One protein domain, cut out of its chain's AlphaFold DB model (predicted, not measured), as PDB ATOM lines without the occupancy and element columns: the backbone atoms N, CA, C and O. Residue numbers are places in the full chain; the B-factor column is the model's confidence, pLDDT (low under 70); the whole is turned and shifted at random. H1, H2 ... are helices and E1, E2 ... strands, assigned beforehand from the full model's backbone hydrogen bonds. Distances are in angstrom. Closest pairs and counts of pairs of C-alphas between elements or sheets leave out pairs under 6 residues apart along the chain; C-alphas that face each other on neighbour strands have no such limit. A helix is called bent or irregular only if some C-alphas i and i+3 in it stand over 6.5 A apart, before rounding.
ATOM      1  N   SER A   2     -33.244   2.002  53.689       47.16
ATOM      2  CA  SER A   2     -32.097   2.227  52.800       47.16
ATOM      3  C   SER A   2     -32.642   2.454  51.397       47.16
ATOM      4  O   SER A   2     -33.244   1.542  50.829       47.16
ATOM      5  N   GLU A   3     -32.497   3.664  50.868       68.12
ATOM      6  CA  GLU A   3     -32.751   3.887  49.453       68.12
ATOM      7  C   GLU A   3     -31.797   3.005  48.645       68.12
ATOM      8  O   GLU A   3     -30.597   2.963  48.909       68.12
ATOM      9  N   THR A   4     -32.339   2.246  47.700       83.12
ATOM     10  CA  THR A   4     -31.543   1.417  46.796       83.12
ATOM     11  C   THR A   4     -30.714   2.310  45.874       83.12
ATOM     12  O   THR A   4     -31.263   3.158  45.172       83.12
ATOM     13  N   SER A   5     -29.395   2.116  45.885       88.94
ATOM     14  CA  SER A   5     -28.468   2.749  44.942       88.94
ATOM     15  C   SER A   5     -28.609   2.135  43.543       88.94
ATOM     16  O   SER A   5     -28.718   0.912  43.421       88.94
ATOM     17  N   SER A   6     -28.591   2.968  42.500       92.38
ATOM     18  CA  SER A   6     -28.528   2.539  41.097       92.38
ATOM     19  C   SER A   6     -27.079   2.366  40.658       92.38
ATOM     20  O   SER A   6     -26.273   3.307  40.677       92.38
ATOM     21  N   LYS A   7     -26.754   1.165  40.175       91.62
ATOM     22  CA  LYS A   7     -25.447   0.861  39.580       91.62
ATOM     23  C   LYS A   7     -25.211   1.661  38.306       91.62
ATOM     24  O   LYS A   7     -24.104   2.172  38.130       91.62
ATOM     25  N   LEU A   8     -26.216   1.775  37.439       90.44
ATOM     26  CA  LEU A   8     -26.102   2.485  36.167       90.44
ATOM     27  C   LEU A   8     -25.841   3.977  36.396       90.44
ATOM     28  O   LEU A   8     -24.861   4.512  35.874       90.44
ATOM     29  N   LEU A   9     -26.629   4.643  37.247       92.44
ATOM     30  CA  LEU A   9     -26.386   6.053  37.567       92.44
ATOM     31  C   LEU A   9     -25.029   6.248  38.250       92.44
ATOM     32  O   LEU A   9     -24.280   7.146  37.864       92.44
ATOM     33  N   CYS A  10     -24.646   5.382  39.191       93.38
ATOM     34  CA  CYS A  10     -23.311   5.433  39.789       93.38
ATOM     35  C   CYS A  10     -22.194   5.352  38.737       93.38
ATOM     36  O   CYS A  10     -21.210   6.092  38.823       93.38
ATOM     37  N   GLN A  11     -22.311   4.471  37.742       93.50
ATOM     38  CA  GLN A  11     -21.329   4.350  36.660       93.50
ATOM     39  C   GLN A  11     -21.275   5.610  35.792       93.50
ATOM     40  O   GLN A  11     -20.182   6.098  35.485       93.50
ATOM     41  N   THR A  12     -22.429   6.182  35.452       93.56
ATOM     42  CA  THR A  12     -22.511   7.409  34.652       93.56
ATOM     43  C   THR A  12     -21.935   8.611  35.399       93.56
ATOM     44  O   THR A  12     -21.129   9.352  34.835       93.56
ATOM     45  N   LEU A  13     -22.230   8.764  36.695       95.50
ATOM     46  CA  LEU A  13     -21.635   9.808  37.539       95.50
ATOM     47  C   LEU A  13     -20.121   9.636  37.687       95.50
ATOM     48  O   LEU A  13     -19.380  10.614  37.618       95.50
ATOM     49  N   ASN A  14     -19.632   8.404  37.846       94.75
ATOM     50  CA  ASN A  14     -18.193   8.136  37.879       94.75
ATOM     51  C   ASN A  14     -17.513   8.472  36.545       94.75
ATOM     52  O   ASN A  14     -16.399   8.997  36.543       94.75
ATOM     53  N   THR A  15     -18.173   8.200  35.419       94.31
ATOM     54  CA  THR A  15     -17.699   8.614  34.092       94.31
ATOM     55  C   THR A  15     -17.632  10.134  33.997       94.31
ATOM     56  O   THR A  15     -16.580  10.665  33.645       94.31
ATOM     57  N   ALA A  16     -18.691  10.838  34.412       93.38
ATOM     58  CA  ALA A  16     -18.709  12.296  34.448       93.38
ATOM     59  C   ALA A  16     -17.560  12.858  35.295       93.38
ATOM     60  O   ALA A  16     -16.805  13.709  34.835       93.38
ATOM     61  N   LEU A  17     -17.369  12.322  36.504       93.50
ATOM     62  CA  LEU A  17     -16.284  12.715  37.402       93.50
ATOM     63  C   LEU A  17     -14.905  12.525  36.781       93.50
ATOM     64  O   LEU A  17     -14.073  13.422  36.880       93.50
ATOM     65  N   ARG A  18     -14.646  11.378  36.146       91.94
ATOM     66  CA  ARG A  18     -13.363  11.123  35.475       91.94
ATOM     67  C   ARG A  18     -13.120  12.140  34.369       91.94
ATOM     68  O   ARG A  18     -12.027  12.691  34.304       91.94
ATOM     69  N   THR A  19     -14.127  12.426  33.549       90.62
ATOM     70  CA  THR A  19     -13.992  13.413  32.475       90.62
ATOM     71  C   THR A  19     -13.775  14.818  33.023       90.62
ATOM     72  O   THR A  19     -12.887  15.516  32.544       90.62
ATOM     73  N   LEU A  20     -14.503  15.218  34.069       89.12
ATOM     74  CA  LEU A  20     -14.302  16.510  34.734       89.12
ATOM     75  C   LEU A  20     -12.895  16.625  35.333       89.12
ATOM     76  O   LEU A  20     -12.225  17.623  35.111       89.12
ATOM     77  N   VAL A  21     -12.397  15.581  36.004       87.06
ATOM     78  CA  VAL A  21     -11.024  15.541  36.542       87.06
ATOM     79  C   VAL A  21      -9.971  15.688  35.438       87.06
ATOM     80  O   VAL A  21      -8.930  16.291  35.682       87.06
ATOM     81  N   LEU A  22     -10.220  15.138  34.246       84.81
ATOM     82  CA  LEU A  22      -9.325  15.269  33.091       84.81
ATOM     83  C   LEU A  22      -9.435  16.640  32.406       84.81
ATOM     84  O   LEU A  22      -8.440  17.128  31.870       84.81
ATOM     85  N   ARG A  23     -10.629  17.248  32.403       80.56
ATOM     86  CA  ARG A  23     -10.903  18.576  31.826       80.56
ATOM     87  C   ARG A  23     -10.396  19.704  32.716       80.56
ATOM     88  O   ARG A  23     -10.011  20.752  32.193       80.56
ATOM     89  N   ASP A  24     -10.397  19.494  34.031       72.38
ATOM     90  CA  ASP A  24      -9.813  20.407  35.004       72.38
ATOM     91  C   ASP A  24      -8.357  20.674  34.598       72.38
ATOM     92  O   ASP A  24      -7.452  19.859  34.786       72.38
ATOM     93  N   SER A  25      -8.138  21.850  34.005       53.00
ATOM     94  CA  SER A  25      -6.804  22.404  33.793       53.00
ATOM     95  C   SER A  25      -6.058  22.430  35.136       53.00
ATOM     96  O   SER A  25      -6.706  22.451  36.189       53.00
ATOM     97  N   PRO A  26      -4.709  22.456  35.154       55.19
ATOM     98  CA  PRO A  26      -3.976  22.630  36.406       55.19
ATOM     99  C   PRO A  26      -4.571  23.800  37.206       55.19
ATOM    100  O   PRO A  26      -5.065  24.754  36.592       55.19
ATOM    101  N   PRO A  27      -4.555  23.712  38.553       60.69
ATOM    102  CA  PRO A  27      -5.291  24.604  39.444       60.69
ATOM    103  C   PRO A  27      -5.154  26.047  38.986       60.69
ATOM    104  O   PRO A  27      -4.044  26.450  38.630       60.69
ATOM    105  N   VAL A  28      -6.284  26.771  38.981       60.91
ATOM    106  CA  VAL A  28      -6.419  28.145  38.480       60.91
ATOM    107  C   VAL A  28      -5.105  28.890  38.645       60.91
ATOM    108  O   VAL A  28      -4.696  29.211  39.763       60.91
ATOM    109  N   PRO A 223     -16.438   9.814  51.490       91.75
ATOM    110  CA  PRO A 223     -15.829   9.306  50.252       91.75
ATOM    111  C   PRO A 223     -16.273  10.058  48.990       91.75
ATOM    112  O   PRO A 223     -15.498  10.199  48.043       91.75
ATOM    113  N   HIS A 224     -17.505  10.576  48.976       94.50
ATOM    114  CA  HIS A 224     -18.095  11.201  47.788       94.50
ATOM    115  C   HIS A 224     -18.217  12.723  47.838       94.50
ATOM    116  O   HIS A 224     -18.548  13.323  46.818       94.50
ATOM    117  N   SER A 225     -17.898  13.383  48.957       94.12
ATOM    118  CA  SER A 225     -18.153  14.826  49.135       94.12
ATOM    119  C   SER A 225     -17.481  15.688  48.054       94.12
ATOM    120  O   SER A 225     -18.099  16.575  47.470       94.12
ATOM    121  N   ARG A 226     -16.216  15.394  47.730       93.00
ATOM    122  CA  ARG A 226     -15.439  16.107  46.706       93.00
ATOM    123  C   ARG A 226     -15.939  15.820  45.297       93.00
ATOM    124  O   ARG A 226     -15.878  16.705  44.451       93.00
ATOM    125  N   GLY A 227     -16.400  14.595  45.044       94.50
ATOM    126  CA  GLY A 227     -16.996  14.225  43.763       94.50
ATOM    127  C   GLY A 227     -18.309  14.973  43.549       94.50
ATOM    128  O   GLY A 227     -18.469  15.671  42.553       94.50
ATOM    129  N   VAL A 228     -19.203  14.921  44.534       96.50
ATOM    130  CA  VAL A 228     -20.488  15.626  44.491       96.50
ATOM    131  C   VAL A 228     -20.296  17.138  44.354       96.50
ATOM    132  O   VAL A 228     -20.953  17.743  43.512       96.50
ATOM    133  N   LEU A 229     -19.341  17.741  45.076       95.38
ATOM    134  CA  LEU A 229     -18.989  19.156  44.896       95.38
ATOM    135  C   LEU A 229     -18.647  19.473  43.431       95.38
ATOM    136  O   LEU A 229     -19.180  20.431  42.880       95.38
ATOM    137  N   ARG A 230     -17.799  18.662  42.784       93.50
ATOM    138  CA  ARG A 230     -17.406  18.867  41.377       93.50
ATOM    139  C   ARG A 230     -18.577  18.721  40.411       93.50
ATOM    140  O   ARG A 230     -18.729  19.555  39.523       93.50
ATOM    141  N   LEU A 231     -19.399  17.688  40.589       95.88
ATOM    142  CA  LEU A 231     -20.587  17.453  39.764       95.88
ATOM    143  C   LEU A 231     -21.538  18.651  39.839       95.88
ATOM    144  O   LEU A 231     -21.881  19.238  38.813       95.88
ATOM    145  N   LEU A 232     -21.894  19.073  41.053       95.88
ATOM    146  CA  LEU A 232     -22.807  20.195  41.254       95.88
ATOM    147  C   LEU A 232     -22.212  21.521  40.782       95.88
ATOM    148  O   LEU A 232     -22.932  22.311  40.175       95.88
ATOM    149  N   MET A 233     -20.914  21.755  40.993       93.25
ATOM    150  CA  MET A 233     -20.229  22.929  40.451       93.25
ATOM    151  C   MET A 233     -20.311  22.982  38.927       93.25
ATOM    152  O   MET A 233     -20.624  24.040  38.380       93.25
ATOM    153  N   SER A 234     -20.093  21.854  38.248       93.00
ATOM    154  CA  SER A 234     -20.195  21.772  36.789       93.00
ATOM    155  C   SER A 234     -21.608  22.114  36.306       93.00
ATOM    156  O   SER A 234     -21.797  23.035  35.510       93.00
ATOM    157  N   THR A 235     -22.629  21.464  36.875       94.00
ATOM    158  CA  THR A 235     -24.038  21.719  36.535       94.00
ATOM    159  C   THR A 235     -24.456  23.160  36.822       94.00
ATOM    160  O   THR A 235     -25.099  23.808  35.991       94.00
ATOM    161  N   CYS A 236     -24.085  23.700  37.983       93.00
ATOM    162  CA  CYS A 236     -24.458  25.057  38.366       93.00
ATOM    163  C   CYS A 236     -23.765  26.108  37.488       93.00
ATOM    164  O   CYS A 236     -24.416  27.082  37.107       93.00
ATOM    165  N   THR A 237     -22.499  25.888  37.116       90.56
ATOM    166  CA  THR A 237     -21.741  26.758  36.197       90.56
ATOM    167  C   THR A 237     -22.322  26.711  34.786       90.56
ATOM    168  O   THR A 237     -22.540  27.755  34.169       90.56
ATOM    169  N   LYS A 238     -22.674  25.522  34.284       91.50
ATOM    170  CA  LYS A 238     -23.385  25.372  33.006       91.50
ATOM    171  C   LYS A 238     -24.686  26.171  32.994       91.50
ATOM    172  O   LYS A 238     -24.940  26.939  32.069       91.50
ATOM    173  N   ASN A 239     -25.490  26.044  34.047       91.00
ATOM    174  CA  ASN A 239     -26.746  26.781  34.171       91.00
ATOM    175  C   ASN A 239     -26.526  28.300  34.270       91.00
ATOM    176  O   ASN A 239     -27.266  29.056  33.639       91.00
ATOM    177  N   GLN A 240     -25.495  28.756  34.988       90.00
ATOM    178  CA  GLN A 240     -25.080  30.165  35.004       90.00
ATOM    179  C   GLN A 240     -24.759  30.686  33.597       90.00
ATOM    180  O   GLN A 240     -25.254  31.747  33.216       90.00
ATOM    181  N   ASN A 241     -24.012  29.916  32.803       89.31
ATOM    182  CA  ASN A 241     -23.648  30.280  31.432       89.31
ATOM    183  C   ASN A 241     -24.870  30.350  30.506       89.31
ATOM    184  O   ASN A 241     -25.036  31.338  29.792       89.31
ATOM    185  N   ILE A 242     -25.757  29.348  30.562       88.94
ATOM    186  CA  ILE A 242     -26.997  29.306  29.764       88.94
ATOM    187  C   ILE A 242     -27.878  30.520  30.071       88.94
ATOM    188  O   ILE A 242     -28.398  31.162  29.161       88.94
ATOM    189  N   MET A 243     -28.031  30.859  31.352       87.94
ATOM    190  CA  MET A 243     -28.874  31.978  31.781       87.94
ATOM    191  C   MET A 243     -28.166  33.333  31.734       87.94
ATOM    192  O   MET A 243     -28.819  34.355  31.934       87.94
ATOM    193  N   ARG A 244     -26.854  33.360  31.461       89.00
ATOM    194  CA  ARG A 244     -26.002  34.559  31.511       89.00
ATOM    195  C   ARG A 244     -26.066  35.271  32.864       89.00
ATOM    196  O   ARG A 244     -26.122  36.498  32.930       89.00
ATOM    197  N   ILE A 245     -26.046  34.496  33.944       87.94
ATOM    198  CA  ILE A 245     -26.046  35.010  35.315       87.94
ATOM    199  C   ILE A 245     -24.762  34.608  36.032       87.94
ATOM    200  O   ILE A 245     -24.191  33.557  35.758       87.94
ATOM    201  N   LYS A 246     -24.329  35.417  36.999       84.75
ATOM    202  CA  LYS A 246     -23.158  35.124  37.830       84.75
ATOM    203  C   LYS A 246     -23.549  35.185  39.299       84.75
ATOM    204  O   LYS A 246     -23.954  36.237  39.785       84.75
ATOM    205  N   ILE A 247     -23.411  34.064  40.000       83.94
ATOM    206  CA  ILE A 247     -23.666  33.982  41.442       83.94
ATOM    207  C   ILE A 247     -22.315  33.979  42.144       83.94
ATOM    208  O   ILE A 247     -21.514  33.060  41.958       83.94
ATOM    209  N   LYS A 248     -22.055  35.022  42.933       81.81
ATOM    210  CA  LYS A 248     -20.829  35.121  43.729       81.81
ATOM    211  C   LYS A 248     -20.847  34.070  44.840       81.81
ATOM    212  O   LYS A 248     -21.884  33.861  45.461       81.81
ATOM    213  N   GLY A 249     -19.707  33.422  45.084       81.19
ATOM    214  CA  GLY A 249     -19.559  32.452  46.176       81.19
ATOM    215  C   GLY A 249     -20.304  31.125  45.982       81.19
ATOM    216  O   GLY A 249     -20.541  30.425  46.961       81.19
ATOM    217  N   LEU A 250     -20.677  30.760  44.745       86.38
ATOM    218  CA  LEU A 250     -21.394  29.510  44.457       86.38
ATOM    219  C   LEU A 250     -20.645  28.259  44.958       86.38
ATOM    220  O   LEU A 250     -21.270  27.374  45.533       86.38
ATOM    221  N   ASP A 251     -19.322  28.204  44.782       87.62
ATOM    222  CA  ASP A 251     -18.487  27.093  45.270       87.62
ATOM    223  C   ASP A 251     -18.585  26.930  46.789       87.62
ATOM    224  O   ASP A 251     -18.855  25.840  47.298       87.62
ATOM    225  N   ASP A 252     -18.449  28.035  47.521       88.19
ATOM    226  CA  ASP A 252     -18.559  28.003  48.971       88.19
ATOM    227  C   ASP A 252     -19.992  27.674  49.428       88.19
ATOM    228  O   ASP A 252     -20.160  26.982  50.431       88.19
ATOM    229  N   ALA A 253     -21.023  28.098  48.684       91.44
ATOM    230  CA  ALA A 253     -22.416  27.754  48.967       91.44
ATOM    231  C   ALA A 253     -22.678  26.247  48.805       91.44
ATOM    232  O   ALA A 253     -23.234  25.620  49.705       91.44
ATOM    233  N   ILE A 254     -22.225  25.631  47.706       94.81
ATOM    234  CA  ILE A 254     -22.361  24.178  47.500       94.81
ATOM    235  C   ILE A 254     -21.567  23.417  48.567       94.81
ATOM    236  O   ILE A 254     -22.067  22.447  49.140       94.81
ATOM    237  N   ARG A 255     -20.354  23.877  48.897       94.12
ATOM    238  CA  ARG A 255     -19.554  23.298  49.985       94.12
ATOM    239  C   ARG A 255     -20.282  23.377  51.326       94.12
ATOM    240  O   ARG A 255     -20.271  22.397  52.066       94.12
ATOM    241  N   ALA A 256     -20.921  24.504  51.639       93.88
ATOM    242  CA  ALA A 256     -21.679  24.672  52.876       93.88
ATOM    243  C   ALA A 256     -22.865  23.705  52.965       93.88
ATOM    244  O   ALA A 256     -23.057  23.111  54.024       93.88
ATOM    245  N   VAL A 257     -23.594  23.487  51.863       95.62
ATOM    246  CA  VAL A 257     -24.673  22.484  51.794       95.62
ATOM    247  C   VAL A 257     -24.133  21.083  52.083       95.62
ATOM    248  O   VAL A 257     -24.669  20.382  52.936       95.62
ATOM    249  N   ILE A 258     -23.026  20.685  51.442       95.94
ATOM    250  CA  ILE A 258     -22.418  19.366  51.680       95.94
ATOM    251  C   ILE A 258     -22.007  19.217  53.147       95.94
ATOM    252  O   ILE A 258     -22.327  18.208  53.765       95.94
ATOM    253  N   LEU A 259     -21.322  20.216  53.713       93.31
ATOM    254  CA  LEU A 259     -20.862  20.195  55.104       93.31
ATOM    255  C   LEU A 259     -22.013  20.078  56.115       93.31
ATOM    256  O   LEU A 259     -21.847  19.419  57.140       93.31
ATOM    257  N   GLN A 260     -23.156  20.709  55.840       91.81
ATOM    258  CA  GLN A 260     -24.351  20.635  56.688       91.81
ATOM    259  C   GLN A 260     -24.995  19.252  56.648       91.81
ATOM    260  O   GLN A 260     -25.412  18.746  57.687       91.81
ATOM    261  N   GLU A 261     -25.020  18.623  55.474       92.31
ATOM    262  CA  GLU A 261     -25.634  17.308  55.300       92.31
ATOM    263  C   GLU A 261     -24.689  16.145  55.620       92.31
ATOM    264  O   GLU A 261     -25.161  15.022  55.781       92.31
ATOM    265  N   LEU A 262     -23.376  16.382  55.764       91.19
ATOM    266  CA  LEU A 262     -22.349  15.349  55.987       91.19
ATOM    267  C   LEU A 262     -22.752  14.223  56.961       91.19
ATOM    268  O   LEU A 262     -22.532  13.066  56.605       91.19
ATOM    269  N   PRO A 263     -23.336  14.493  58.151       86.94
ATOM    270  CA  PRO A 263     -23.725  13.435  59.090       86.94
ATOM    271  C   PRO A 263     -24.797  12.473  58.556       86.94
ATOM    272  O   PRO A 263     -24.947  11.372  59.080       86.94
ATOM    273  N   ARG A 264     -25.557  12.899  57.544       89.62
ATOM    274  CA  ARG A 264     -26.703  12.194  56.956       89.62
ATOM    275  C   ARG A 264     -26.441  11.735  55.525       89.62
ATOM    276  O   ARG A 264     -27.300  11.068  54.950       89.62
ATOM    277  N   LEU A 265     -25.297  12.101  54.942       91.00
ATOM    278  CA  LEU A 265     -25.015  11.782  53.551       91.00
ATOM    279  C   LEU A 265     -24.854  10.268  53.349       91.00
ATOM    280  O   LEU A 265     -24.102   9.619  54.078       91.00
ATOM    281  N   PRO A 266     -25.529   9.704  52.334       92.50
ATOM    282  CA  PRO A 266     -25.314   8.332  51.907       92.50
ATOM    283  C   PRO A 266     -23.885   8.091  51.415       92.50
ATOM    284  O   PRO A 266     -23.279   8.944  50.760       92.50
ATOM    285  N   CYS A 267     -23.395   6.873  51.641       91.19
ATOM    286  CA  CYS A 267     -22.102   6.415  51.134       91.19
ATOM    287  C   CYS A 267     -22.132   5.985  49.662       91.19
ATOM    288  O   CYS A 267     -21.078   5.651  49.142       91.19
ATOM    289  N   ASP A 268     -23.291   5.986  48.999       93.19
ATOM    290  CA  ASP A 268     -23.413   5.697  47.568       93.19
ATOM    291  C   ASP A 268     -23.414   7.001  46.763       93.19
ATOM    292  O   ASP A 268     -24.133   7.944  47.097       93.19
ATOM    293  N   LEU A 269     -22.604   7.078  45.700       94.56
ATOM    294  CA  LEU A 269     -22.386   8.318  44.943       94.56
ATOM    295  C   LEU A 269     -23.683   8.911  44.376       94.56
ATOM    296  O   LEU A 269     -23.860  10.127  44.420       94.56
ATOM    297  N   ASP A 270     -24.570   8.074  43.840       94.69
ATOM    298  CA  ASP A 270     -25.836   8.504  43.244       94.69
ATOM    299  C   ASP A 270     -26.780   9.116  44.281       94.69
ATOM    300  O   ASP A 270     -27.249  10.244  44.118       94.69
ATOM    301  N   THR A 271     -26.986   8.410  45.386       95.06
ATOM    302  CA  THR A 271     -27.892   8.816  46.460       95.06
ATOM    303  C   THR A 271     -27.321  10.033  47.192       95.06
ATOM    304  O   THR A 271     -28.047  10.977  47.495       95.06
ATOM    305  N   CYS A 272     -25.999  10.075  47.387       95.62
ATOM    306  CA  CYS A 272     -25.283  11.237  47.908       95.62
ATOM    307  C   CYS A 272     -25.458  12.466  47.005       95.62
ATOM    308  O   CYS A 272     -25.782  13.551  47.487       95.62
ATOM    309  N   CYS A 273     -25.285  12.305  45.689       96.62
ATOM    310  CA  CYS A 273     -25.450  13.395  44.728       96.62
ATOM    311  C   CYS A 273     -26.885  13.934  44.727       96.62
ATOM    312  O   CYS A 273     -27.066  15.148  44.802       96.62
ATOM    313  N   ILE A 274     -27.888  13.050  44.710       96.56
ATOM    314  CA  ILE A 274     -29.308  13.423  44.753       96.56
ATOM    315  C   ILE A 274     -29.637  14.174  46.043       96.56
ATOM    316  O   ILE A 274     -30.222  15.251  45.964       96.56
ATOM    317  N   ALA A 275     -29.210  13.668  47.204       96.75
ATOM    318  CA  ALA A 275     -29.488  14.295  48.496       96.75
ATOM    319  C   ALA A 275     -28.903  15.716  48.599       96.75
ATOM    320  O   ALA A 275     -29.585  16.654  49.022       96.75
ATOM    321  N   VAL A 276     -27.651  15.911  48.161       97.31
ATOM    322  CA  VAL A 276     -27.025  17.244  48.164       97.31
ATOM    323  C   VAL A 276     -27.696  18.169  47.146       97.31
ATOM    324  O   VAL A 276     -27.926  19.338  47.454       97.31
ATOM    325  N   PHE A 277     -28.031  17.678  45.946       97.56
ATOM    326  CA  PHE A 277     -28.689  18.492  44.919       97.56
ATOM    327  C   PHE A 277     -30.084  18.936  45.385       97.56
ATOM    328  O   PHE A 277     -30.408  20.119  45.309       97.56
ATOM    329  N   GLU A 278     -30.878  18.028  45.948       97.69
ATOM    330  CA  GLU A 278     -32.186  18.350  46.524       97.69
ATOM    331  C   GLU A 278     -32.069  19.434  47.599       97.69
ATOM    332  O   GLU A 278     -32.780  20.440  47.565       97.69
ATOM    333  N   THR A 279     -31.110  19.278  48.514       97.12
ATOM    334  CA  THR A 279     -30.864  20.249  49.585       97.12
ATOM    335  C   THR A 279     -30.459  21.614  49.023       97.12
ATOM    336  O   THR A 279     -30.985  22.642  49.453       97.12
ATOM    337  N   LEU A 280     -29.592  21.646  48.006       96.44
ATOM    338  CA  LEU A 280     -29.208  22.878  47.315       96.44
ATOM    339  C   LEU A 280     -30.414  23.562  46.652       96.44
ATOM    340  O   LEU A 280     -30.587  24.769  46.821       96.44
ATOM    341  N   VAL A 281     -31.260  22.815  45.936       96.50
ATOM    342  CA  VAL A 281     -32.484  23.349  45.305       96.50
ATOM    343  C   VAL A 281     -33.408  23.956  46.359       96.50
ATOM    344  O   VAL A 281     -33.833  25.099  46.201       96.50
ATOM    345  N   ASN A 282     -33.631  23.253  47.472       96.50
ATOM    346  CA  ASN A 282     -34.459  23.732  48.582       96.50
ATOM    347  C   ASN A 282     -33.903  25.017  49.217       96.50
ATOM    348  O   ASN A 282     -34.661  25.908  49.602       96.50
ATOM    349  N   HIS A 283     -32.580  25.149  49.331       95.12
ATOM    350  CA  HIS A 283     -31.966  26.383  49.819       95.12
ATOM    351  C   HIS A 283     -32.127  27.555  48.849       95.12
ATOM    352  O   HIS A 283     -32.385  28.681  49.282       95.12
ATOM    353  N   ILE A 284     -31.997  27.304  47.546       92.31
ATOM    354  CA  ILE A 284     -32.200  28.327  46.513       92.31
ATOM    355  C   ILE A 284     -33.668  28.769  46.489       92.31
ATOM    356  O   ILE A 284     -33.922  29.969  46.421       92.31
ATOM    357  N   GLU A 285     -34.622  27.844  46.633       93.81
ATOM    358  CA  GLU A 285     -36.058  28.150  46.752       93.81
ATOM    359  C   GLU A 285     -36.348  29.092  47.928       93.81
ATOM    360  O   GLU A 285     -37.114  30.045  47.806       93.81
ATOM    361  N   ARG A 286     -35.676  28.875  49.065       93.12
ATOM    362  CA  ARG A 286     -35.768  29.737  50.257       93.12
ATOM    363  C   ARG A 286     -34.987  31.048  50.124       93.12
ATOM    364  O   ARG A 286     -35.046  31.880  51.027       93.12
ATOM    365  N   GLY A 287     -34.209  31.217  49.056       90.44
ATOM    366  CA  GLY A 287     -33.318  32.355  48.843       90.44
ATOM    367  C   GLY A 287     -32.139  32.430  49.813       90.44
ATOM    368  O   GLY A 287     -31.517  33.488  49.947       90.44
ATOM    369  N   SER A 288     -31.809  31.332  50.504       91.12
ATOM    370  CA  SER A 288     -30.717  31.329  51.473       91.12
ATOM    371  C   SER A 288     -29.998  29.991  51.607       91.12
ATOM    372  O   SER A 288     -30.607  28.966  51.918       91.12
ATOM    373  N   VAL A 289     -28.668  30.043  51.470       92.31
ATOM    374  CA  VAL A 289     -27.739  28.992  51.907       92.31
ATOM    375  C   VAL A 289     -26.987  29.517  53.126       92.31
ATOM    376  O   VAL A 289     -26.190  30.445  52.980       92.31
ATOM    377  N   PRO A 290     -27.226  28.976  54.328       91.50
ATOM    378  CA  PRO A 290     -26.462  29.356  55.505       91.50
ATOM    379  C   PRO A 290     -25.013  28.864  55.380       91.50
ATOM    380  O   PRO A 290     -24.751  27.835  54.757       91.50
ATOM    381  N   ARG A 291     -24.052  29.568  55.983       90.00
ATOM    382  CA  ARG A 291     -22.680  29.049  56.139       90.00
ATOM    383  C   ARG A 291     -22.651  27.917  57.164       90.00
ATOM    384  O   ARG A 291     -23.392  27.945  58.141       90.00
ATOM    385  N   TYR A 292     -21.725  26.973  56.998       90.50
ATOM    386  CA  TYR A 292     -21.585  25.831  57.911       90.50
ATOM    387  C   TYR A 292     -21.287  26.243  59.364       90.50
ATOM    388  O   TYR A 292     -21.998  25.849  60.282       90.50
ATOM    389  N   LEU A 293     -20.259  27.071  59.581       89.88
ATOM    390  CA  LEU A 293     -19.861  27.506  60.927       89.88
ATOM    391  C   LEU A 293     -20.653  28.721  61.430       89.88
ATOM    392  O   LEU A 293     -20.654  28.996  62.627       89.88
ATOM    393  N   THR A 294     -21.311  29.452  60.529       88.38
ATOM    394  CA  THR A 294     -22.017  30.711  60.810       88.38
ATOM    395  C   THR A 294     -23.414  30.703  60.182       88.38
ATOM    396  O   THR A 294     -23.676  31.438  59.230       88.38
ATOM    397  N   PRO A 295     -24.352  29.897  60.714       88.19
ATOM    398  CA  PRO A 295     -25.626  29.608  60.050       88.19
ATOM    399  C   PRO A 295     -26.535  30.831  59.855       88.19
ATOM    400  O   PRO A 295     -27.443  30.806  59.035       88.19
ATOM    401  N   ASN A 296     -26.277  31.927  60.566       85.94
ATOM    402  CA  ASN A 296     -27.019  33.181  60.409       85.94
ATOM    403  C   ASN A 296     -26.537  34.034  59.223       85.94
ATOM    404  O   ASN A 296     -27.114  35.083  58.947       85.94
ATOM    405  N   VAL A 297     -25.458  33.630  58.549       86.81
ATOM    406  CA  VAL A 297     -24.901  34.340  57.395       86.81
ATOM    407  C   VAL A 297     -25.336  33.629  56.124       86.81
ATOM    408  O   VAL A 297     -24.940  32.489  55.875       86.81
ATOM    409  N   ASN A 298     -26.114  34.331  55.302       88.38
ATOM    410  CA  ASN A 298     -26.485  33.852  53.979       88.38
ATOM    411  C   ASN A 298     -25.297  33.969  53.014       88.38
ATOM    412  O   ASN A 298     -24.703  35.038  52.881       88.38
ATOM    413  N   MET A 299     -24.969  32.875  52.332       85.62
ATOM    414  CA  MET A 299     -23.943  32.819  51.291       85.62
ATOM    415  C   MET A 299     -24.443  33.321  49.943       85.62
ATOM    416  O   MET A 299     -23.645  33.753  49.115       85.62
ATOM    417  N   PHE A 300     -25.755  33.269  49.715       82.12
ATOM    418  CA  PHE A 300     -26.331  33.748  48.474       82.12
ATOM    419  C   PHE A 300     -26.600  35.249  48.530       82.12
ATOM    420  O   PHE A 300     -27.401  35.743  49.323       82.12
ATOM    421  N   HIS A 301     -25.944  35.968  47.625       74.31
ATOM    422  CA  HIS A 301     -26.198  37.375  47.356       74.31
ATOM    423  C   HIS A 301     -26.820  37.502  45.967       74.31
ATOM    424  O   HIS A 301     -26.118  37.634  44.964       74.31
ATOM    425  N   PHE A 302     -28.149  37.420  45.912       76.38
ATOM    426  CA  PHE A 302     -28.920  37.761  44.721       76.38
ATOM    427  C   PHE A 302     -29.492  39.161  44.885       76.38
ATOM    428  O   PHE A 302     -30.207  39.439  45.843       76.38
ATOM    429  N   ASN A 303     -29.182  40.032  43.929       74.19
ATOM    430  CA  ASN A 303     -29.718  41.392  43.902       74.19
ATOM    431  C   ASN A 303     -31.114  41.454  43.264       74.19
ATOM    432  O   ASN A 303     -31.806  42.455  43.413       74.19
ATOM    433  N   ASP A 304     -31.515  40.399  42.550       84.44
ATOM    434  CA  ASP A 304     -32.776  40.316  41.824       84.44
ATOM    435  C   ASP A 304     -33.484  38.984  42.113       84.44
ATOM    436  O   ASP A 304     -32.976  37.904  41.795       84.44
ATOM    437  N   LEU A 305     -34.673  39.081  42.709       86.75
ATOM    438  CA  LEU A 305     -35.518  37.935  43.041       86.75
ATOM    439  C   LEU A 305     -36.037  37.222  41.788       86.75
ATOM    440  O   LEU A 305     -36.175  36.003  41.810       86.75
ATOM    441  N   VAL A 306     -36.263  37.944  40.686       89.50
ATOM    442  CA  VAL A 306     -36.744  37.346  39.430       89.50
ATOM    443  C   VAL A 306     -35.665  36.446  38.833       89.50
ATOM    444  O   VAL A 306     -35.937  35.317  38.423       89.50
ATOM    445  N   THR A 307     -34.417  36.915  38.817       88.88
ATOM    446  CA  THR A 307     -33.270  36.104  38.399       88.88
ATOM    447  C   THR A 307     -33.079  34.882  39.297       88.88
ATOM    448  O   THR A 307     -32.842  33.788  38.781       88.88
ATOM    449  N   LEU A 308     -33.210  35.039  40.620       89.19
ATOM    450  CA  LEU A 308     -33.136  33.923  41.567       89.19
ATOM    451  C   LEU A 308     -34.222  32.874  41.288       89.19
ATOM    452  O   LEU A 308     -33.915  31.687  41.220       89.19
ATOM    453  N   GLU A 309     -35.467  33.298  41.080       92.19
ATOM    454  CA  GLU A 309     -36.583  32.396  40.791       92.19
ATOM    455  C   GLU A 309     -36.367  31.634  39.478       92.19
ATOM    456  O   GLU A 309     -36.525  30.416  39.435       92.19
ATOM    457  N   ARG A 310     -35.916  32.307  38.412       91.56
ATOM    458  CA  ARG A 310     -35.573  31.633  37.146       91.56
ATOM    459  C   ARG A 310     -34.442  30.623  37.321       91.56
ATOM    460  O   ARG A 310     -34.527  29.512  36.798       91.56
ATOM    461  N   TYR A 311     -33.405  30.993  38.075       92.38
ATOM    462  CA  TYR A 311     -32.294  30.098  38.386       92.38
ATOM    463  C   TYR A 311     -32.767  28.861  39.153       92.38
ATOM    464  O   TYR A 311     -32.411  27.736  38.795       92.38
ATOM    465  N   HIS A 312     -33.619  29.070  40.158       94.19
ATOM    466  CA  HIS A 312     -34.269  28.011  40.915       94.19
ATOM    467  C   HIS A 312     -35.055  27.073  39.996       94.19
ATOM    468  O   HIS A 312     -34.813  25.870  40.033       94.19
ATOM    469  N   GLN A 313     -35.933  27.596  39.133       94.75
ATOM    470  CA  GLN A 313     -36.732  26.763  38.226       94.75
ATOM    471  C   GLN A 313     -35.853  25.937  37.284       94.75
ATOM    472  O   GLN A 313     -36.104  24.747  37.082       94.75
ATOM    473  N   LYS A 314     -34.775  26.528  36.752       94.81
ATOM    474  CA  LYS A 314     -33.834  25.800  35.896       94.81
ATOM    475  C   LYS A 314     -33.138  24.670  36.653       94.81
ATOM    476  O   LYS A 314     -33.088  23.552  36.143       94.81
ATOM    477  N   LEU A 315     -32.636  24.930  37.861       94.62
ATOM    478  CA  LEU A 315     -32.003  23.896  38.685       94.62
ATOM    479  C   LEU A 315     -32.986  22.817  39.132       94.62
ATOM    480  O   LEU A 315     -32.639  21.641  39.093       94.62
ATOM    481  N   LYS A 316     -34.211  23.197  39.504       96.75
ATOM    482  CA  LYS A 316     -35.284  22.272  39.882       96.75
ATOM    483  C   LYS A 316     -35.637  21.338  38.731       96.75
ATOM    484  O   LYS A 316     -35.729  20.135  38.947       96.75
ATOM    485  N   SER A 317     -35.750  21.863  37.511       95.44
ATOM    486  CA  SER A 317     -35.945  21.055  36.304       95.44
ATOM    487  C   SER A 317     -34.776  20.088  36.074       95.44
ATOM    488  O   SER A 317     -35.004  18.898  35.880       95.44
ATOM    489  N   THR A 318     -33.524  20.553  36.177       94.75
ATOM    490  CA  THR A 318     -32.342  19.676  36.062       94.75
ATOM    491  C   THR A 318     -32.332  18.569  37.120       94.75
ATOM    492  O   THR A 318     -32.051  17.414  36.804       94.75
ATOM    493  N   PHE A 319     -32.667  18.903  38.366       96.31
ATOM    494  CA  PHE A 319     -32.770  17.949  39.466       96.31
ATOM    495  C   PHE A 319     -33.872  16.909  39.225       96.31
ATOM    496  O   PHE A 319     -33.638  15.714  39.402       96.31
ATOM    497  N   GLN A 320     -35.053  17.338  38.771       96.06
ATOM    498  CA  GLN A 320     -36.159  16.439  38.436       96.06
ATOM    499  C   GLN A 320     -35.773  15.451  37.334       96.06
ATOM    500  O   GLN A 320     -36.073  14.267  37.467       96.06
ATOM    501  N   SER A 321     -35.054  15.898  36.300       93.56
ATOM    502  CA  SER A 321     -34.570  14.995  35.254       93.56
ATOM    503  C   SER A 321     -33.555  13.976  35.776       93.56
ATOM    504  O   SER A 321     -33.616  12.808  35.404       93.56
ATOM    505  N   LEU A 322     -32.643  14.384  36.668       94.12
ATOM    506  CA  LEU A 322     -31.694  13.462  37.301       94.12
ATOM    507  C   LEU A 322     -32.414  12.415  38.164       94.12
ATOM    508  O   LEU A 322     -32.065  11.235  38.125       94.12
ATOM    509  N   LYS A 323     -33.433  12.836  38.923       94.69
ATOM    510  CA  LYS A 323     -34.249  11.936  39.745       94.69
ATOM    511  C   LYS A 323     -35.039  10.954  38.879       94.69
ATOM    512  O   LYS A 323     -35.020   9.766  39.172       94.69
ATOM    513  N   ALA A 324     -35.666  11.425  37.801       92.44
ATOM    514  CA  ALA A 324     -36.376  10.568  36.852       92.44
ATOM    515  C   ALA A 324     -35.449   9.497  36.258       92.44
ATOM    516  O   ALA A 324     -35.794   8.321  36.270       92.44
ATOM    517  N   PHE A 325     -34.235   9.884  35.851       91.19
ATOM    518  CA  PHE A 325     -33.245   8.928  35.363       91.19
ATOM    519  C   PHE A 325     -32.845   7.889  36.421       91.19
ATOM    520  O   PHE A 325     -32.687   6.717  36.094       91.19
ATOM    521  N   ARG A 326     -32.695   8.284  37.693       93.19
ATOM    522  CA  ARG A 326     -32.420   7.327  38.778       93.19
ATOM    523  C   ARG A 326     -33.536   6.289  38.897       93.19
ATOM    524  O   ARG A 326     -33.239   5.104  39.004       93.19
ATOM    525  N   GLU A 327     -34.794   6.723  38.895       92.31
ATOM    526  CA  GLU A 327     -35.940   5.813  39.006       92.31
ATOM    527  C   GLU A 327     -36.009   4.840  37.824       92.31
ATOM    528  O   GLU A 327     -36.241   3.648  38.017       92.31
ATOM    529  N   GLU A 328     -35.735   5.327  36.615       89.62
ATOM    530  CA  GLU A 328     -35.695   4.508  35.404       89.62
ATOM    531  C   GLU A 328     -34.547   3.495  35.420       89.62
ATOM    532  O   GLU A 328     -34.766   2.309  35.185       89.62
ATOM    533  N   ALA A 329     -33.344   3.934  35.791       89.31
ATOM    534  CA  ALA A 329     -32.190   3.058  35.951       89.31
ATOM    535  C   ALA A 329     -32.448   1.962  36.999       89.31
ATOM    536  O   ALA A 329     -32.079   0.805  36.809       89.31
ATOM    537  N   LEU A 330     -33.124   2.302  38.100       91.69
ATOM    538  CA  LEU A 330     -33.530   1.327  39.109       91.69
ATOM    539  C   LEU A 330     -34.593   0.346  38.588       91.69
ATOM    540  O   LEU A 330     -34.552  -0.823  38.965       91.69
ATOM    541  N   ALA A 331     -35.539   0.794  37.758       88.44
ATOM    542  CA  ALA A 331     -36.529  -0.081  37.125       88.44
ATOM    543  C   ALA A 331     -35.863  -1.068  36.150       88.44
ATOM    544  O   ALA A 331     -36.117  -2.272  36.225       88.44
ATOM    545  N   GLU A 332     -34.931  -0.586  35.321       87.31
ATOM    546  CA  GLU A 332     -34.135  -1.419  34.408       87.31
ATOM    547  C   GLU A 332     -33.325  -2.475  35.176       87.31
ATOM    548  O   GLU A 332     -33.346  -3.660  34.841       87.31
ATOM    549  N   GLU A 333     -32.669  -2.076  36.270       89.31
ATOM    550  CA  GLU A 333     -31.897  -2.982  37.129       89.31
ATOM    551  C   GLU A 333     -32.764  -4.053  37.817       89.31
ATOM    552  O   GLU A 333     -32.267  -5.140  38.127       89.31
ATOM    553  N   ARG A 334     -34.056  -3.776  38.041       89.88
ATOM    554  CA  ARG A 334     -35.034  -4.750  38.561       89.88
ATOM    555  C   ARG A 334     -35.627  -5.654  37.477       89.88
ATOM    556  O   ARG A 334     -36.336  -6.600  37.817       89.88
ATOM    557  N   GLY A 335     -35.322  -5.406  36.201       84.38
ATOM    558  CA  GLY A 335     -35.941  -6.101  35.071       84.38
ATOM    559  C   GLY A 335     -37.419  -5.747  34.894       84.38
ATOM    560  O   GLY A 335     -38.174  -6.539  34.331       84.38
ATOM    561  N   GLU A 336     -37.844  -4.593  35.413       83.44
ATOM    562  CA  GLU A 336     -39.178  -4.052  35.171       83.44
ATOM    563  C   GLU A 336     -39.241  -3.499  33.742       83.44
ATOM    564  O   GLU A 336     -38.233  -3.035  33.201       83.44
ATOM    565  N   GLU A 337     -40.416  -3.557  33.108       68.69
ATOM    566  CA  GLU A 337     -40.622  -2.865  31.836       68.69
ATOM    567  C   GLU A 337     -40.432  -1.367  32.073       68.69
ATOM    568  O   GLU A 337     -41.281  -0.686  32.653       68.69
ATOM    569  N   VAL A 338     -39.280  -0.858  31.646       64.25
ATOM    570  CA  VAL A 338     -39.030   0.572  31.565       64.25
ATOM    571  C   VAL A 338     -40.052   1.126  30.585       64.25
ATOM    572  O   VAL A 338     -40.077   0.719  29.420       64.25
ATOM    573  N   TYR A 354     -40.145  32.615  24.782       49.28
ATOM    574  CA  TYR A 354     -39.583  33.549  25.748       49.28
ATOM    575  C   TYR A 354     -38.940  34.714  24.996       49.28
ATOM    576  O   TYR A 354     -37.915  34.563  24.331       49.28
ATOM    577  N   ILE A 355     -39.561  35.888  25.105       57.25
ATOM    578  CA  ILE A 355     -39.011  37.143  24.592       57.25
ATOM    579  C   ILE A 355     -38.292  37.833  25.750       57.25
ATOM    580  O   ILE A 355     -38.925  38.285  26.704       57.25
ATOM    581  N   TYR A 356     -36.968  37.929  25.666       50.25
ATOM    582  CA  TYR A 356     -36.168  38.711  26.605       50.25
ATOM    583  C   TYR A 356     -35.819  40.069  26.004       50.25
ATOM    584  O   TYR A 356     -35.495  40.167  24.822       50.25
ATOM    585  N   VAL A 357     -35.862  41.112  26.830       56.66
ATOM    586  CA  VAL A 357     -35.393  42.453  26.480       56.66
ATOM    587  C   VAL A 357     -34.225  42.782  27.392       56.66
ATOM    588  O   VAL A 357     -34.389  42.760  28.610       56.66
ATOM    589  N   ASP A 358     -33.052  43.039  26.817       65.88
ATOM    590  CA  ASP A 358     -31.885  43.410  27.616       65.88
ATOM    591  C   ASP A 358     -32.002  44.822  28.212       65.88
ATOM    592  O   ASP A 358     -32.905  45.600  27.899       65.88
ATOM    593  N   ASP A 359     -31.044  45.164  29.067       53.03
ATOM    594  CA  ASP A 359     -30.854  46.485  29.674       53.03
ATOM    595  C   ASP A 359     -30.681  47.622  28.646       53.03
ATOM    596  O   ASP A 359     -30.757  48.800  28.994       53.03
ATOM    597  N   LYS A 360     -30.490  47.279  27.367       56.88
ATOM    598  CA  LYS A 360     -30.376  48.189  26.221       56.88
ATOM    599  C   LYS A 360     -31.609  48.157  25.312       56.88
ATOM    600  O   LYS A 360     -31.578  48.746  24.231       56.88
ATOM    601  N   GLY A 361     -32.692  47.495  25.720       55.81
ATOM    602  CA  GLY A 361     -33.945  47.437  24.967       55.81
ATOM    603  C   GLY A 361     -33.946  46.461  23.785       55.81
ATOM    604  O   GLY A 361     -34.887  46.475  22.987       55.81
ATOM    605  N   ARG A 362     -32.920  45.618  23.624       55.56
ATOM    606  CA  ARG A 362     -32.809  44.672  22.503       55.56
ATOM    607  C   ARG A 362     -33.582  43.398  22.803       55.56
ATOM    608  O   ARG A 362     -33.404  42.797  23.858       55.56
ATOM    609  N   ARG A 363     -34.432  42.996  21.855       65.00
ATOM    610  CA  ARG A 363     -35.257  41.787  21.941       65.00
ATOM    611  C   ARG A 363     -34.473  40.563  21.483       65.00
ATOM    612  O   ARG A 363     -33.882  40.582  20.407       65.00
ATOM    613  N   TYR A 364     -34.523  39.509  22.282       55.22
ATOM    614  CA  TYR A 364     -33.976  38.195  21.981       55.22
ATOM    615  C   TYR A 364     -35.107  37.175  22.095       55.22
ATOM    616  O   TYR A 364     -35.744  37.075  23.145       55.22
ATOM    617  N   GLU A 365     -35.366  36.455  21.008       57.62
ATOM    618  CA  GLU A 365     -36.276  35.312  21.000       57.62
ATOM    619  C   GLU A 365     -35.448  34.058  21.271       57.62
ATOM    620  O   GLU A 365     -34.478  33.793  20.561       57.62
ATOM    621  N   PHE A 366     -35.790  33.328  22.332       44.31
ATOM    622  CA  PHE A 366     -35.202  32.023  22.607       44.31
ATOM    623  C   PHE A 366     -36.177  30.955  22.116       44.31
ATOM    624  O   PHE A 366     -37.257  30.807  22.689       44.31
ATOM    625  N   ASP A 367     -35.809  30.263  21.039       46.19
ATOM    626  CA  ASP A 367     -36.538  29.091  20.561       46.19
ATOM    627  C   ASP A 367     -35.907  27.848  21.187       46.19
ATOM    628  O   ASP A 367     -34.689  27.674  21.147       46.19
ATOM    629  N   GLN A 368     -36.713  27.016  21.839       46.00
ATOM    630  CA  GLN A 368     -36.222  25.858  22.596       46.00
ATOM    631  C   GLN A 368     -36.034  24.609  21.712       46.00
ATOM    632  O   GLN A 368     -35.773  23.531  22.235       46.00
ATOM    633  N   THR A 369     -36.166  24.748  20.389       43.91
ATOM    634  CA  THR A 369     -36.394  23.649  19.435       43.91
ATOM    635  C   THR A 369     -35.171  23.191  18.632       43.91
ATOM    636  O   THR A 369     -35.342  22.703  17.522       43.91
ATOM    637  N   ASP A 370     -33.952  23.288  19.166       41.66
ATOM    638  CA  ASP A 370     -32.761  22.695  18.525       41.66
ATOM    639  C   ASP A 370     -32.308  21.407  19.241       41.66
ATOM    640  O   ASP A 370     -31.162  21.269  19.660       41.66
ATOM    641  N   SER A 371     -33.208  20.429  19.388       44.19
ATOM    642  CA  SER A 371     -32.797  19.040  19.634       44.19
ATOM    643  C   SER A 371     -33.509  18.117  18.653       44.19
ATOM    644  O   SER A 371     -34.690  17.828  18.815       44.19
ATOM    645  N   SER A 372     -32.790  17.687  17.618       43.97
ATOM    646  CA  SER A 372     -33.217  16.614  16.723       43.97
ATOM    647  C   SER A 372     -33.371  15.306  17.501       43.97
ATOM    648  O   SER A 372     -32.472  14.939  18.260       43.97
ATOM    649  N   ASP A 373     -34.489  14.618  17.275       44.47
ATOM    650  CA  ASP A 373     -34.851  13.306  17.817       44.47
ATOM    651  C   ASP A 373     -33.925  12.185  17.305       44.47
ATOM    652  O   ASP A 373     -34.306  11.358  16.476       44.47
ATOM    653  N   GLU A 374     -32.682  12.151  17.776       48.12
ATOM    654  CA  GLU A 374     -31.902  10.913  17.789       48.12
ATOM    655  C   GLU A 374     -32.074  10.253  19.159       48.12
ATOM    656  O   GLU A 374     -32.086  10.951  20.175       48.12
ATOM    657  N   ASP A 375     -32.227   8.922  19.176       54.56
ATOM    658  CA  ASP A 375     -32.325   8.062  20.366       54.56
ATOM    659  C   ASP A 375     -31.085   8.226  21.264       54.56
ATOM    660  O   ASP A 375     -30.159   7.409  21.290       54.56
ATOM    661  N   GLU A 376     -31.029   9.334  21.992       64.94
ATOM    662  CA  GLU A 376     -29.928   9.650  22.875       64.94
ATOM    663  C   GLU A 376     -30.051   8.774  24.123       64.94
ATOM    664  O   GLU A 376     -31.020   8.852  24.880       64.94
ATOM    665  N   SER A 377     -29.046   7.924  24.351       81.12
ATOM    666  CA  SER A 377     -28.957   7.133  25.578       81.12
ATOM    667  C   SER A 377     -29.066   8.053  26.792       81.12
ATOM    668  O   SER A 377     -28.359   9.057  26.887       81.12
ATOM    669  N   TRP A 378     -29.871   7.674  27.783       79.62
ATOM    670  CA  TRP A 378     -29.981   8.407  29.041       79.62
ATOM    671  C   TRP A 378     -28.639   8.706  29.720       79.62
ATOM    672  O   TRP A 378     -28.484   9.727  30.391       79.62
ATOM    673  N   SER A 379     -27.636   7.851  29.510       82.81
ATOM    674  CA  SER A 379     -26.280   8.116  29.986       82.81
ATOM    675  C   SER A 379     -25.697   9.383  29.357       82.81
ATOM    676  O   SER A 379     -25.118  10.200  30.068       82.81
ATOM    677  N   ALA A 380     -25.891   9.599  28.054       85.50
ATOM    678  CA  ALA A 380     -25.467  10.818  27.372       85.50
ATOM    679  C   ALA A 380     -26.231  12.046  27.892       85.50
ATOM    680  O   ALA A 380     -25.610  13.068  28.193       85.50
ATOM    681  N   TYR A 381     -27.534  11.913  28.152       85.31
ATOM    682  CA  TYR A 381     -28.322  12.975  28.780       85.31
ATOM    683  C   TYR A 381     -27.780  13.380  30.165       85.31
ATOM    684  O   TYR A 381     -27.589  14.565  30.450       85.31
ATOM    685  N   VAL A 382     -27.449  12.414  31.027       85.50
ATOM    686  CA  VAL A 382     -26.840  12.693  32.340       85.50
ATOM    687  C   VAL A 382     -25.454  13.321  32.191       85.50
ATOM    688  O   VAL A 382     -25.123  14.262  32.910       85.50
ATOM    689  N   LEU A 383     -24.644  12.873  31.232       89.31
ATOM    690  CA  LEU A 383     -23.359  13.514  30.938       89.31
ATOM    691  C   LEU A 383     -23.543  14.976  30.484       89.31
ATOM    692  O   LEU A 383     -22.758  15.839  30.886       89.31
ATOM    693  N   ARG A 384     -24.610  15.300  29.740       87.88
ATOM    694  CA  ARG A 384     -24.975  16.692  29.416       87.88
ATOM    695  C   ARG A 384     -25.367  17.486  30.662       87.88
ATOM    696  O   ARG A 384     -24.973  18.650  30.754       87.88
ATOM    697  N   ILE A 385     -26.073  16.911  31.643       89.19
ATOM    698  CA  ILE A 385     -26.389  17.602  32.918       89.19
ATOM    699  C   ILE A 385     -25.115  18.121  33.605       89.19
ATOM    700  O   ILE A 385     -25.112  19.225  34.157       89.19
ATOM    701  N   PHE A 386     -24.027  17.353  33.545       89.94
ATOM    702  CA  PHE A 386     -22.757  17.670  34.203       89.94
ATOM    703  C   PHE A 386     -21.724  18.345  33.292       89.94
ATOM    704  O   PHE A 386     -20.543  18.357  33.630       89.94
ATOM    705  N   ASP A 387     -22.154  18.921  32.164       87.38
ATOM    706  CA  ASP A 387     -21.287  19.629  31.203       87.38
ATOM    707  C   ASP A 387     -20.121  18.778  30.665       87.38
ATOM    708  O   ASP A 387     -19.008  19.260  30.445       87.38
ATOM    709  N   VAL A 388     -20.359  17.478  30.494       85.06
ATOM    710  CA  VAL A 388     -19.370  16.538  29.945       85.06
ATOM    711  C   VAL A 388     -19.520  16.392  28.432       85.06
ATOM    712  O   VAL A 388     -18.521  16.213  27.739       85.06
ATOM    713  N   LEU A 389     -20.750  16.490  27.925       78.75
ATOM    714  CA  LEU A 389     -21.066  16.510  26.498       78.75
ATOM    715  C   LEU A 389     -21.659  17.871  26.117       78.75
ATOM    716  O   LEU A 389     -22.460  18.436  26.874       78.75
ATOM    717  N   GLU A 390     -21.252  18.386  24.955       71.00
ATOM    718  CA  GLU A 390     -21.859  19.567  24.332       71.00
ATOM    719  C   GLU A 390     -23.255  19.217  23.781       71.00
ATOM    720  O   GLU A 390     -23.544  18.048  23.500       71.00
ATOM    721  N   TYR A 391     -24.132  20.226  23.727       54.78
ATOM    722  CA  TYR A 391     -25.483  20.092  23.178       54.78
ATOM    723  C   TYR A 391     -25.463  20.062  21.658       54.78
ATOM    724  O   TYR A 391     -24.729  20.901  21.086       54.78
TER     725      TYR A 391
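This is residues 2 to 28, 223 to 338 and 354 to 391 of the 391 residues of an uncharacterized protein of Drosophila ananassae (UniProt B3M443). A body of crossed helices has long H5 and H4 side by side, H2 crossing both, and H3 packed on H2 and H4; the first part of H1 makes a corner with the last part of H5 and the first residues of H4, and short H6 packs on H1. A small hairpin of two antiparallel strands, E1 and E2, lies away from H1 to H4, and residues 372 to 377 stick out. The printed part has 181 residues, mostly helix by class: H1 to H5, then E1, E2 and H6. It is compact, with a radius of gyration of the C-alphas of 17.3 A and spans of 54 by 47 by 35 A.

Start at E1, residues 354 to 357, and E2, residues 363 to 366, a hairpin at 154 degrees; N 356 and O 364 are within hydrogen-bond range at 2.9 A. Next find H5, residues 305 to 333, and H4, residues 269 to 285, a helical hairpin whose closest C-alphas, Ile 284 and His 312, are 6.0 A apart. H2, residues 225 to 243, touches H5 with residues 236 to 243 alone, at a steep tilt of 53 degrees; the closest C-alphas are Asn 239 and Lys 314, 7.4 A. H3, residues 250 to 264, touches H4; their closest C-alphas, Ile 258 and Val 276, are 6.2 A apart. H1, residues 7 to 23, touches H6, residues 378 to 385, with residues 9 to 16 alone; the closest C-alphas are Ala 16 and Leu 383, 6.0 A. Every O i to N i+4 pair is within hydrogen-bond range in H1, H2, H4, H5 and H6, against 9 of 11 in H3, irregular with C-alphas 260 and 263 at 7.6 A.

Find C-alpha 7 at (-25.447, 0.861, 39.580), where H1 begins its 24.2 A. H2 spans 26.7 A, H3 22.0 A and H4 24.2 A. From C-alpha 305 at (-35.518, 37.935, 43.041), H5 runs 41.5 A. H6 ends at C-alpha 385, (-26.389, 17.602, 32.918).

The C-alphas farthest apart, Gly 335 and Lys 360, are 55.3 A apart. Residues 29 to 222 and 339 to 353 are not printed, with C-alpha gaps of 24.1 A and 33.5 A. The links H4 to H5 and E2 to H6 are long. Look for pLDDT under 70 at 32 residues, among them 354 to 376.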